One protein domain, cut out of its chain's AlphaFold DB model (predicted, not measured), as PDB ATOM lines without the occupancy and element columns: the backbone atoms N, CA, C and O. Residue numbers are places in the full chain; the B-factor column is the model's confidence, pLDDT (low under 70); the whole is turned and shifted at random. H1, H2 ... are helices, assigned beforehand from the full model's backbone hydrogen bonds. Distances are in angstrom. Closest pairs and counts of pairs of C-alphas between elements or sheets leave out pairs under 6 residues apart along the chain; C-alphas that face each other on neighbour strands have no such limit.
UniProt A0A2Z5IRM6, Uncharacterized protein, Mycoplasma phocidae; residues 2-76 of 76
ATOM      1  N   SER A   2     205.180 170.031  59.377       48.47
ATOM      2  CA  SER A   2     203.920 169.554  58.803       48.47
ATOM      3  C   SER A   2     203.422 170.593  57.797       48.47
ATOM      4  O   SER A   2     203.411 171.792  58.073       48.47
ATOM      5  N   LYS A   3     203.087 170.146  56.588       56.88
ATOM      6  CA  LYS A   3     202.518 171.004  55.549       56.88
ATOM      7  C   LYS A   3     201.042 171.196  55.903       56.88
ATOM      8  O   LYS A   3     200.217 170.376  55.522       56.88
ATOM      9  N   ASN A   4     200.746 172.199  56.722       70.25
ATOM     10  CA  ASN A   4     199.382 172.479  57.163       70.25
ATOM     11  C   ASN A   4     198.629 173.191  56.029       70.25
ATOM     12  O   ASN A   4     199.173 174.106  55.407       70.25
ATOM     13  N   TRP A   5     197.406 172.747  55.728       79.56
ATOM     14  CA  TRP A   5     196.512 173.480  54.830       79.56
ATOM     15  C   TRP A   5     195.855 174.630  55.593       79.56
ATOM     16  O   TRP A   5     195.553 174.494  56.778       79.56
ATOM     17  N   SER A   6     195.637 175.755  54.916       77.94
ATOM     18  CA  SER A   6     194.990 176.933  55.497       77.94
ATOM     19  C   SER A   6     194.051 177.568  54.479       77.94
ATOM     20  O   SER A   6     194.361 177.620  53.287       77.94
ATOM     21  N   LEU A   7     192.915 178.058  54.963       83.50
ATOM     22  CA  LEU A   7     191.910 178.795  54.207       83.50
ATOM     23  C   LEU A   7     191.592 180.064  54.989       83.50
ATOM     24  O   LEU A   7     191.443 180.019  56.208       83.50
ATOM     25  N   GLU A   8     191.473 181.185  54.289       83.69
ATOM     26  CA  GLU A   8     191.085 182.463  54.878       83.69
ATOM     27  C   GLU A   8     189.877 183.005  54.117       83.69
ATOM     28  O   GLU A   8     189.877 183.040  52.884       83.69
ATOM     29  N   ILE A   9     188.848 183.427  54.850       81.12
ATOM     30  CA  ILE A   9     187.671 184.085  54.286       81.12
ATOM     31  C   ILE A   9     187.657 185.513  54.805       81.12
ATOM     32  O   ILE A   9     187.613 185.747  56.010       81.12
ATOM     33  N   LYS A  10     187.717 186.462  53.875       83.25
ATOM     34  CA  LYS A  10     187.694 187.893  54.155       83.25
ATOM     35  C   LYS A  10     186.417 188.485  53.590       83.25
ATOM     36  O   LYS A  10     186.168 188.374  52.391       83.25
ATOM     37  N   THR A  11     185.656 189.162  54.437       76.50
ATOM     38  CA  THR A  11     184.596 190.052  53.972       76.50
ATOM     39  C   THR A  11     185.213 191.411  53.678       76.50
ATOM     40  O   THR A  11     185.863 192.001  54.539       76.50
ATOM     41  N   VAL A  12     185.064 191.895  52.446       73.56
ATOM     42  CA  VAL A  12     185.514 193.234  52.055       73.56
ATOM     43  C   VAL A  12     184.274 194.063  51.780       73.56
ATOM     44  O   VAL A  12     183.651 193.915  50.730       73.56
ATOM     45  N   ASN A  13     183.922 194.932  52.721       74.25
ATOM     46  CA  ASN A  13     182.830 195.876  52.553       74.25
ATOM     47  C   ASN A  13     183.394 197.267  52.217       74.25
ATOM     48  O   ASN A  13     184.391 197.700  52.793       74.25
ATOM     49  N   ARG A  14     182.797 197.951  51.236       67.19
ATOM     50  CA  ARG A  14     183.165 199.332  50.855       67.19
ATOM     51  C   ARG A  14     182.217 200.372  51.460       67.19
ATOM     52  O   ARG A  14     182.482 201.564  51.333       67.19
ATOM     53  N   LEU A  15     181.123 199.915  52.070       73.19
ATOM     54  CA  LEU A  15     180.064 200.721  52.670       73.19
ATOM     55  C   LEU A  15     179.964 200.402  54.173       73.19
ATOM     56  O   LEU A  15     180.992 200.219  54.824       73.19
ATOM     57  N   ASN A  16     178.762 200.398  54.751       70.25
ATOM     58  CA  ASN A  16     178.572 200.308  56.194       70.25
ATOM     59  C   ASN A  16     178.979 198.905  56.703       70.25
ATOM     60  O   ASN A  16     178.406 197.919  56.246       70.25
ATOM     61  N   PRO A  17     179.918 198.776  57.661       66.56
ATOM     62  CA  PRO A  17     180.452 197.483  58.132       66.56
ATOM     63  C   PRO A  17     179.454 196.604  58.913       66.56
ATOM     64  O   PRO A  17     179.833 195.592  59.497       66.56
ATOM     65  N   LEU A  18     178.190 197.023  58.985       69.25
ATOM     66  CA  LEU A  18     177.095 196.270  59.592       69.25
ATOM     67  C   LEU A  18     176.240 195.538  58.543       69.25
ATOM     68  O   LEU A  18     175.481 194.647  58.921       69.25
ATOM     69  N   ASP A  19     176.366 195.875  57.254       67.25
ATOM     70  CA  ASP A  19     175.531 195.318  56.172       67.25
ATOM     71  C   ASP A  19     175.816 193.828  55.905       67.25
ATOM     72  O   ASP A  19     175.008 193.100  55.334       67.25
ATOM     73  N   ASP A  20     176.981 193.368  56.336       64.38
ATOM     74  CA  ASP A  20     177.530 192.032  56.162       64.38
ATOM     75  C   ASP A  20     177.407 191.154  57.420       64.38
ATOM     76  O   ASP A  20     177.809 189.982  57.416       64.38
ATOM     77  N   PHE A  21     176.800 191.677  58.493       68.94
ATOM     78  CA  PHE A  21     176.604 190.925  59.726       68.94
ATOM     79  C   PHE A  21     175.590 189.790  59.515       68.94
ATOM     80  O   PHE A  21     174.388 190.006  59.374       68.94
ATOM     81  N   GLY A  22     176.082 188.549  59.513       73.50
ATOM     82  CA  GLY A  22     175.250 187.348  59.391       73.50
ATOM     83  C   GLY A  22     175.128 186.766  57.979       73.50
ATOM     84  O   GLY A  22     174.261 185.916  57.757       73.50
ATOM     85  N   LEU A  23     175.990 187.159  57.031       79.75
ATOM     86  CA  LEU A  23     176.043 186.523  55.714       79.75
ATOM     87  C   LEU A  23     176.408 185.032  55.847       79.75
ATOM     88  O   LEU A  23     177.517 184.673  56.241       79.75
ATOM     89  N   LYS A  24     175.465 184.151  55.500       81.75
ATOM     90  CA  LYS A  24     175.686 182.700  55.474       81.75
ATOM     91  C   LYS A  24     176.385 182.322  54.174       81.75
ATOM     92  O   LYS A  24     175.869 182.599  53.096       81.75
ATOM     93  N   PHE A  25     177.515 181.638  54.272       80.25
ATOM     94  CA  PHE A  25     178.229 181.096  53.121       80.25
ATOM     95  C   PHE A  25     178.705 179.671  53.415       80.25
ATOM     96  O   PHE A  25     178.818 179.255  54.569       80.25
ATOM     97  N   GLY A  26     178.981 178.922  52.353       83.25
ATOM     98  CA  GLY A  26     179.605 177.607  52.414       83.25
ATOM     99  C   GLY A  26     180.744 177.534  51.405       83.25
ATOM    100  O   GLY A  26     180.717 178.225  50.388       83.25
ATOM    101  N   LEU A  27     181.741 176.703  51.688       85.25
ATOM    102  CA  LEU A  27     182.868 176.459  50.796       85.25
ATOM    103  C   LEU A  27     182.815 175.011  50.308       85.25
ATOM    104  O   LEU A  27     182.713 174.090  51.116       85.25
ATOM    105  N   ILE A  28     182.914 174.814  48.995       87.38
ATOM    106  CA  ILE A  28     183.090 173.492  48.389       87.38
ATOM    107  C   ILE A  28     184.521 173.419  47.873       87.38
ATOM    108  O   ILE A  28     184.952 174.274  47.101       87.38
ATOM    109  N   VAL A  29     185.257 172.402  48.314       85.69
ATOM    110  CA  VAL A  29     186.657 172.197  47.942       85.69
ATOM    111  C   VAL A  29     186.797 170.842  47.271       85.69
ATOM    112  O   VAL A  29     186.442 169.818  47.847       85.69
ATOM    113  N   THR A  30     187.378 170.841  46.075       86.38
ATOM    114  CA  THR A  30     187.785 169.618  45.384       86.38
ATOM    115  C   THR A  30     189.299 169.497  45.462       86.38
ATOM    116  O   THR A  30     190.025 170.390  45.027       86.38
ATOM    117  N   LEU A  31     189.789 168.382  45.999       85.69
ATOM    118  CA  LEU A  31     191.218 168.090  46.049       85.69
ATOM    119  C   LEU A  31     191.616 167.255  44.835       85.69
ATOM    120  O   LEU A  31     191.083 166.169  44.619       85.69
ATOM    121  N   ARG A  32     192.592 167.741  44.066       83.62
ATOM    122  CA  ARG A  32     193.224 166.984  42.982       83.62
ATOM    123  C   ARG A  32     194.709 166.833  43.280       83.62
ATOM    124  O   ARG A  32     195.461 167.801  43.221       83.62
ATOM    125  N   GLU A  33     195.120 165.622  43.630       85.50
ATOM    126  CA  GLU A  33     196.511 165.292  43.941       85.50
ATOM    127  C   GLU A  33     197.199 164.704  42.698       85.50
ATOM    128  O   GLU A  33     196.599 163.924  41.961       85.50
ATOM    129  N   ILE A  34     198.438 165.125  42.426       84.31
ATOM    130  CA  ILE A  34     199.149 164.823  41.167       84.31
ATOM    131  C   ILE A  34     199.727 163.395  41.149       84.31
ATOM    132  O   ILE A  34     199.886 162.809  40.086       84.31
ATOM    133  N   ASN A  35     200.002 162.815  42.315       87.75
ATOM    134  CA  ASN A  35     200.613 161.498  42.493       87.75
ATOM    135  C   ASN A  35     199.579 160.395  42.807       87.75
ATOM    136  O   ASN A  35     199.955 159.305  43.234       87.75
ATOM    137  N   GLY A  36     198.279 160.674  42.651       83.81
ATOM    138  CA  GLY A  36     197.196 159.725  42.924       83.81
ATOM    139  C   GLY A  36     196.962 159.404  44.407       83.81
ATOM    140  O   GLY A  36     196.240 158.459  44.718       83.81
ATOM    141  N   LYS A  37     197.543 160.161  45.346       87.00
ATOM    142  CA  LYS A  37     197.347 159.928  46.782       87.00
ATOM    143  C   LYS A  37     196.101 160.655  47.283       87.00
ATOM    144  O   LYS A  37     196.041 161.884  47.250       87.00
ATOM    145  N   ASN A  38     195.145 159.916  47.848       84.62
ATOM    146  CA  ASN A  38     194.019 160.529  48.548       84.62
ATOM    147  C   ASN A  38     194.512 161.243  49.823       84.62
ATOM    148  O   ASN A  38     195.113 160.625  50.703       84.62
ATOM    149  N   ARG A  39     194.268 162.554  49.903       86.94
ATOM    150  CA  ARG A  39     194.642 163.421  51.033       86.94
ATOM    151  C   ARG A  39     193.434 164.083  51.696       86.94
ATOM    152  O   ARG A  39     193.614 165.024  52.463       86.94
ATOM    153  N   ILE A  40     192.215 163.607  51.430       88.06
ATOM    154  CA  ILE A  40     191.002 164.211  51.995       88.06
ATOM    155  C   ILE A  40     190.992 164.143  53.524       88.06
ATOM    156  O   ILE A  40     190.725 165.143  54.183       88.06
ATOM    157  N   ASN A  41     191.428 163.018  54.092       85.62
ATOM    158  CA  ASN A  41     191.561 162.850  55.538       85.62
ATOM    159  C   ASN A  41     192.585 163.811  56.151       85.62
ATOM    160  O   ASN A  41     192.352 164.359  57.227       85.62
ATOM    161  N   ASP A  42     193.716 164.022  55.476       86.75
ATOM    162  CA  ASP A  42     194.751 164.944  55.941       86.75
ATOM    163  C   ASP A  42     194.230 166.399  55.901       86.75
ATOM    164  O   ASP A  42     194.466 167.181  56.828       86.75
ATOM    165  N   PHE A  43     193.467 166.741  54.854       85.81
ATOM    166  CA  PHE A  43     192.807 168.036  54.708       85.81
ATOM    167  C   PHE A  43     191.779 168.265  55.821       85.81
ATOM    168  O   PHE A  43     191.898 169.248  56.543       85.81
ATOM    169  N   ILE A  44     190.834 167.340  56.030       85.06
ATOM    170  CA  ILE A  44     189.804 167.440  57.080       85.06
ATOM    171  C   ILE A  44     190.454 167.626  58.458       85.06
ATOM    172  O   ILE A  44     190.084 168.539  59.198       85.06
ATOM    173  N   LYS A  45     191.477 166.823  58.785       84.56
ATOM    174  CA  LYS A  45     192.199 166.915  60.067       84.56
ATOM    175  C   LYS A  45     192.823 168.286  60.317       84.56
ATOM    176  O   LYS A  45     192.919 168.684  61.472       84.56
ATOM    177  N   SER A  46     193.212 169.009  59.269       81.88
ATOM    178  CA  SER A  46     193.799 170.348  59.415       81.88
ATOM    179  C   SER A  46     192.788 171.407  59.866       81.88
ATOM    180  O   SER A  46     193.191 172.379  60.490       81.88
ATOM    181  N   TYR A  47     191.487 171.208  59.623       78.62
ATOM    182  CA  TYR A  47     190.437 172.191  59.947       78.62
ATOM    183  C   TYR A  47     189.576 171.827  61.160       78.62
ATOM    184  O   TYR A  47     188.889 172.697  61.697       78.62
ATOM    185  N   ILE A  48     189.654 170.583  61.649       70.75
ATOM    186  CA  ILE A  48     189.042 170.190  62.930       70.75
ATOM    187  C   ILE A  48     189.585 171.062  64.078       70.75
ATOM    188  O   ILE A  48     188.830 171.450  64.968       70.75
ATOM    189  N   PHE A  49     190.873 171.426  64.036       63.69
ATOM    190  CA  PHE A  49     191.502 172.293  65.042       63.69
ATOM    191  C   PHE A  49     190.991 173.743  65.011       63.69
ATOM    192  O   PHE A  49     190.957 174.396  66.049       63.69
ATOM    193  N   GLU A  50     190.516 174.214  63.858       67.94
ATOM    194  CA  GLU A  50     190.022 175.582  63.641       67.94
ATOM    195  C   GLU A  50     188.498 175.712  63.868       67.94
ATOM    196  O   GLU A  50     187.890 176.715  63.502       67.94
ATOM    197  N   ARG A  51     187.851 174.694  64.465       71.75
ATOM    198  CA  ARG A  51     186.393 174.618  64.725       71.75
ATOM    199  C   ARG A  51     185.497 174.680  63.477       71.75
ATOM    200  O   ARG A  51     184.316 175.012  63.586       71.75
ATOM    201  N   TRP A  52     186.011 174.327  62.302       80.38
ATOM    202  CA  TRP A  52     185.178 174.219  61.104       80.38
ATOM    203  C   TRP A  52     184.397 172.907  61.121       80.38
ATOM    204  O   TRP A  52     184.952 171.840  61.388       80.38
ATOM    205  N   ILE A  53     183.114 172.971  60.768       79.94
ATOM    206  CA  ILE A  53     182.336 171.775  60.445       79.94
ATOM    207  C   ILE A  53     182.658 171.418  58.996       79.94
ATOM    208  O   ILE A  53     182.220 172.102  58.070       79.94
ATOM    209  N   VAL A  54     183.440 170.359  58.797       79.50
ATOM    210  CA  VAL A  54     183.781 169.848  57.466       79.50
ATOM    211  C   VAL A  54     183.003 168.563  57.227       79.50
ATOM    212  O   VAL A  54     183.172 167.593  57.958       79.50
ATOM    213  N   ASN A  55     182.159 168.561  56.198       83.12
ATOM    214  CA  ASN A  55     181.415 167.380  55.776       83.12
ATOM    215  C   ASN A  55     182.021 166.848  54.479       83.12
ATOM    216  O   ASN A  55     182.107 167.579  53.490       83.12
ATOM    217  N   GLU A  56     182.434 165.583  54.480       84.06
ATOM    218  CA  GLU A  56     182.846 164.907  53.254       84.06
ATOM    219  C   GLU A  56     181.618 164.645  52.375       84.06
ATOM    220  O   GLU A  56     180.587 164.159  52.842       84.06
ATOM    221  N   ILE A  57     181.728 164.985  51.091       80.25
ATOM    222  CA  ILE A  57     180.693 164.716  50.097       80.25
ATOM    223  C   ILE A  57     181.213 163.607  49.186       80.25
ATOM    224  O   ILE A  57     181.983 163.868  48.264       80.25
ATOM    225  N   ASP A  58     180.766 162.375  49.425       76.81
ATOM    226  CA  ASP A  58     180.984 161.268  48.493       76.81
ATOM    227  C   ASP A  58     179.817 161.184  47.502       76.81
ATOM    228  O   ASP A  58     178.719 160.701  47.806       76.81
ATOM    229  N   VAL A  59     180.059 161.687  46.293       70.88
ATOM    230  CA  VAL A  59     179.081 161.679  45.196       70.88
ATOM    231  C   VAL A  59     178.780 160.249  44.734       70.88
ATOM    232  O   VAL A  59     177.637 159.939  44.399       70.88
ATOM    233  N   THR A  60     179.771 159.357  44.774       69.50
ATOM    234  CA  THR A  60     179.656 157.966  44.311       69.50
ATOM    235  C   THR A  60     178.745 157.168  45.229       69.50
ATOM    236  O   THR A  60     177.862 156.449  44.766       69.50
ATOM    237  N   ASN A  61     178.909 157.339  46.542       66.44
ATOM    238  CA  ASN A  61     178.073 156.662  47.525       66.44
ATOM    239  C   ASN A  61     176.602 157.091  47.407       66.44
ATOM    240  O   ASN A  61     175.701 156.258  47.483       66.44
ATOM    241  N   ARG A  62     176.345 158.375  47.125       61.47
ATOM    242  CA  ARG A  62     174.987 158.871  46.863       61.47
ATOM    243  C   ARG A  62     174.359 158.198  45.646       61.47
ATOM    244  O   ARG A  62     173.232 157.723  45.746       61.47
ATOM    245  N   ILE A  63     175.086 158.126  44.533       68.12
ATOM    246  CA  ILE A  63     174.602 157.481  43.304       68.12
ATOM    247  C   ILE A  63     174.327 155.993  43.553       68.12
ATOM    248  O   ILE A  63     173.243 155.518  43.231       68.12
ATOM    249  N   ASN A  64     175.242 155.284  44.219       65.56
ATOM    250  CA  ASN A  64     175.083 153.862  44.532       65.56
ATOM    251  C   ASN A  64     173.869 153.573  45.428       65.56
ATOM    252  O   ASN A  64     173.184 152.578  45.216       65.56
ATOM    253  N   VAL A  65     173.590 154.415  46.430       67.62
ATOM    254  CA  VAL A  65     172.396 154.268  47.283       67.62
ATOM    255  C   VAL A  65     171.117 154.466  46.474       67.62
ATOM    256  O   VAL A  65     170.187 153.677  46.614       67.62
ATOM    257  N   PHE A  66     171.079 155.480  45.605       64.69
ATOM    258  CA  PHE A  66     169.943 155.690  44.707       64.69
ATOM    259  C   PHE A  66     169.744 154.498  43.765       64.69
ATOM    260  O   PHE A  66     168.637 153.983  43.677       64.69
ATOM    261  N   GLN A  67     170.814 153.997  43.146       67.69
ATOM    262  CA  GLN A  67     170.740 152.837  42.255       67.69
ATOM    263  C   GLN A  67     170.288 151.564  42.983       67.69
ATOM    264  O   GLN A  67     169.389 150.886  42.501       67.69
ATOM    265  N   LYS A  68     170.830 151.271  44.173       71.56
ATOM    266  CA  LYS A  68     170.373 150.145  45.010       71.56
ATOM    267  C   LYS A  68     168.914 150.276  45.437       71.56
ATOM    268  O   LYS A  68     168.230 149.273  45.582       71.56
ATOM    269  N   SER A  69     168.428 151.498  45.659       68.06
ATOM    270  CA  SER A  69     167.014 151.731  45.968       68.06
ATOM    271  C   SER A  69     166.095 151.454  44.775       68.06
ATOM    272  O   SER A  69     164.911 151.199  44.983       68.06
ATOM    273  N   GLU A  70     166.609 151.543  43.548       71.44
ATOM    274  CA  GLU A  70     165.865 151.277  42.312       71.44
ATOM    275  C   GLU A  70     166.037 149.836  41.801       71.44
ATOM    276  O   GLU A  70     165.372 149.440  40.838       71.44
ATOM    277  N   GLU A  71     166.886 149.022  42.436       71.12
ATOM    278  CA  GLU A  71     167.028 147.609  42.087       71.12
ATOM    279  C   GLU A  71     165.735 146.843  42.397       71.12
ATOM    280  O   GLU A  71     165.255 146.776  43.531       71.12
ATOM    281  N   LYS A  72     165.164 146.213  41.364       62.25
ATOM    282  CA  LYS A  72     164.075 145.250  41.529       62.25
ATOM    283  C   LYS A  72     164.634 143.976  42.153       62.25
ATOM    284  O   LYS A  72     165.448 143.290  41.541       62.25
ATOM    285  N   ILE A  73     164.159 143.647  43.351       70.44
ATOM    286  CA  ILE A  73     164.451 142.375  44.011       70.44
ATOM    287  C   ILE A  73     163.751 141.265  43.217       70.44
ATOM    288  O   ILE A  73     162.524 141.170  43.235       70.44
ATOM    289  N   ASN A  74     164.526 140.433  42.519       62.41
ATOM    290  CA  ASN A  74     164.033 139.167  41.985       62.41
ATOM    291  C   ASN A  74     164.134 138.117  43.094       62.41
ATOM    292  O   ASN A  74     165.230 137.730  43.492       62.41
ATOM    293  N   LEU A  75     162.981 137.711  43.619       59.03
ATOM    294  CA  LEU A  75     162.849 136.523  44.456       59.03
ATOM    295  C   LEU A  75     162.674 135.335  43.504       59.03
ATOM    296  O   LEU A  75     161.608 135.200  42.902       59.03
ATOM    297  N   GLU A  76     163.740 134.556  43.319       57.84
ATOM    298  CA  GLU A  76     163.660 133.208  42.731       57.84
ATOM    299  C   GLU A  76     163.028 132.215  43.715       57.84
ATOM    300  O   GLU A  76     163.291 132.335  44.937       57.84
TER     301      GLU A  76
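This is residues 2 to 76 of the 76 residues of an uncharacterized protein of Mycoplasma phocidae (UniProt A0A2Z5IRM6). There is little regular structure here: H2 and the tail after it stick out, as residues 58 to 76, from a loose body that holds H1. The long unnamed stretch 2 to 39 folds back on itself, and residues 13 to 19 and 33 to 38 also stick out. The printed part has 75 residues with two named helices, H1 then H2, and no named strand; the class is all helix, with 21 residues in named elements. It is extended, with a radius of gyration of the C-alphas of 19.7 A and spans of 69 by 35 by 22 A.

Find C-alpha 59 at (179.081, 161.679, 45.196); from there H2, residues 59 to 70, runs 17.1 A to C-alpha 70 at (165.865, 151.277, 42.312). Look back to C-alpha 40 at (191.002, 164.211, 51.995), where H1, residues 40 to 48, begins.

H2 and H1 are apart, joined by a short link of 10 residues. In H2 every O i to N i+4 pair is within hydrogen-bond range; in H1, 4 of 5 are.

The C-alphas farthest apart, of Leu 15 and Glu 76, are 70.2 A apart. The printed part has no cut. Its mean pLDDT is 75.5; look for values under 70 at residues 60 to 67, among others.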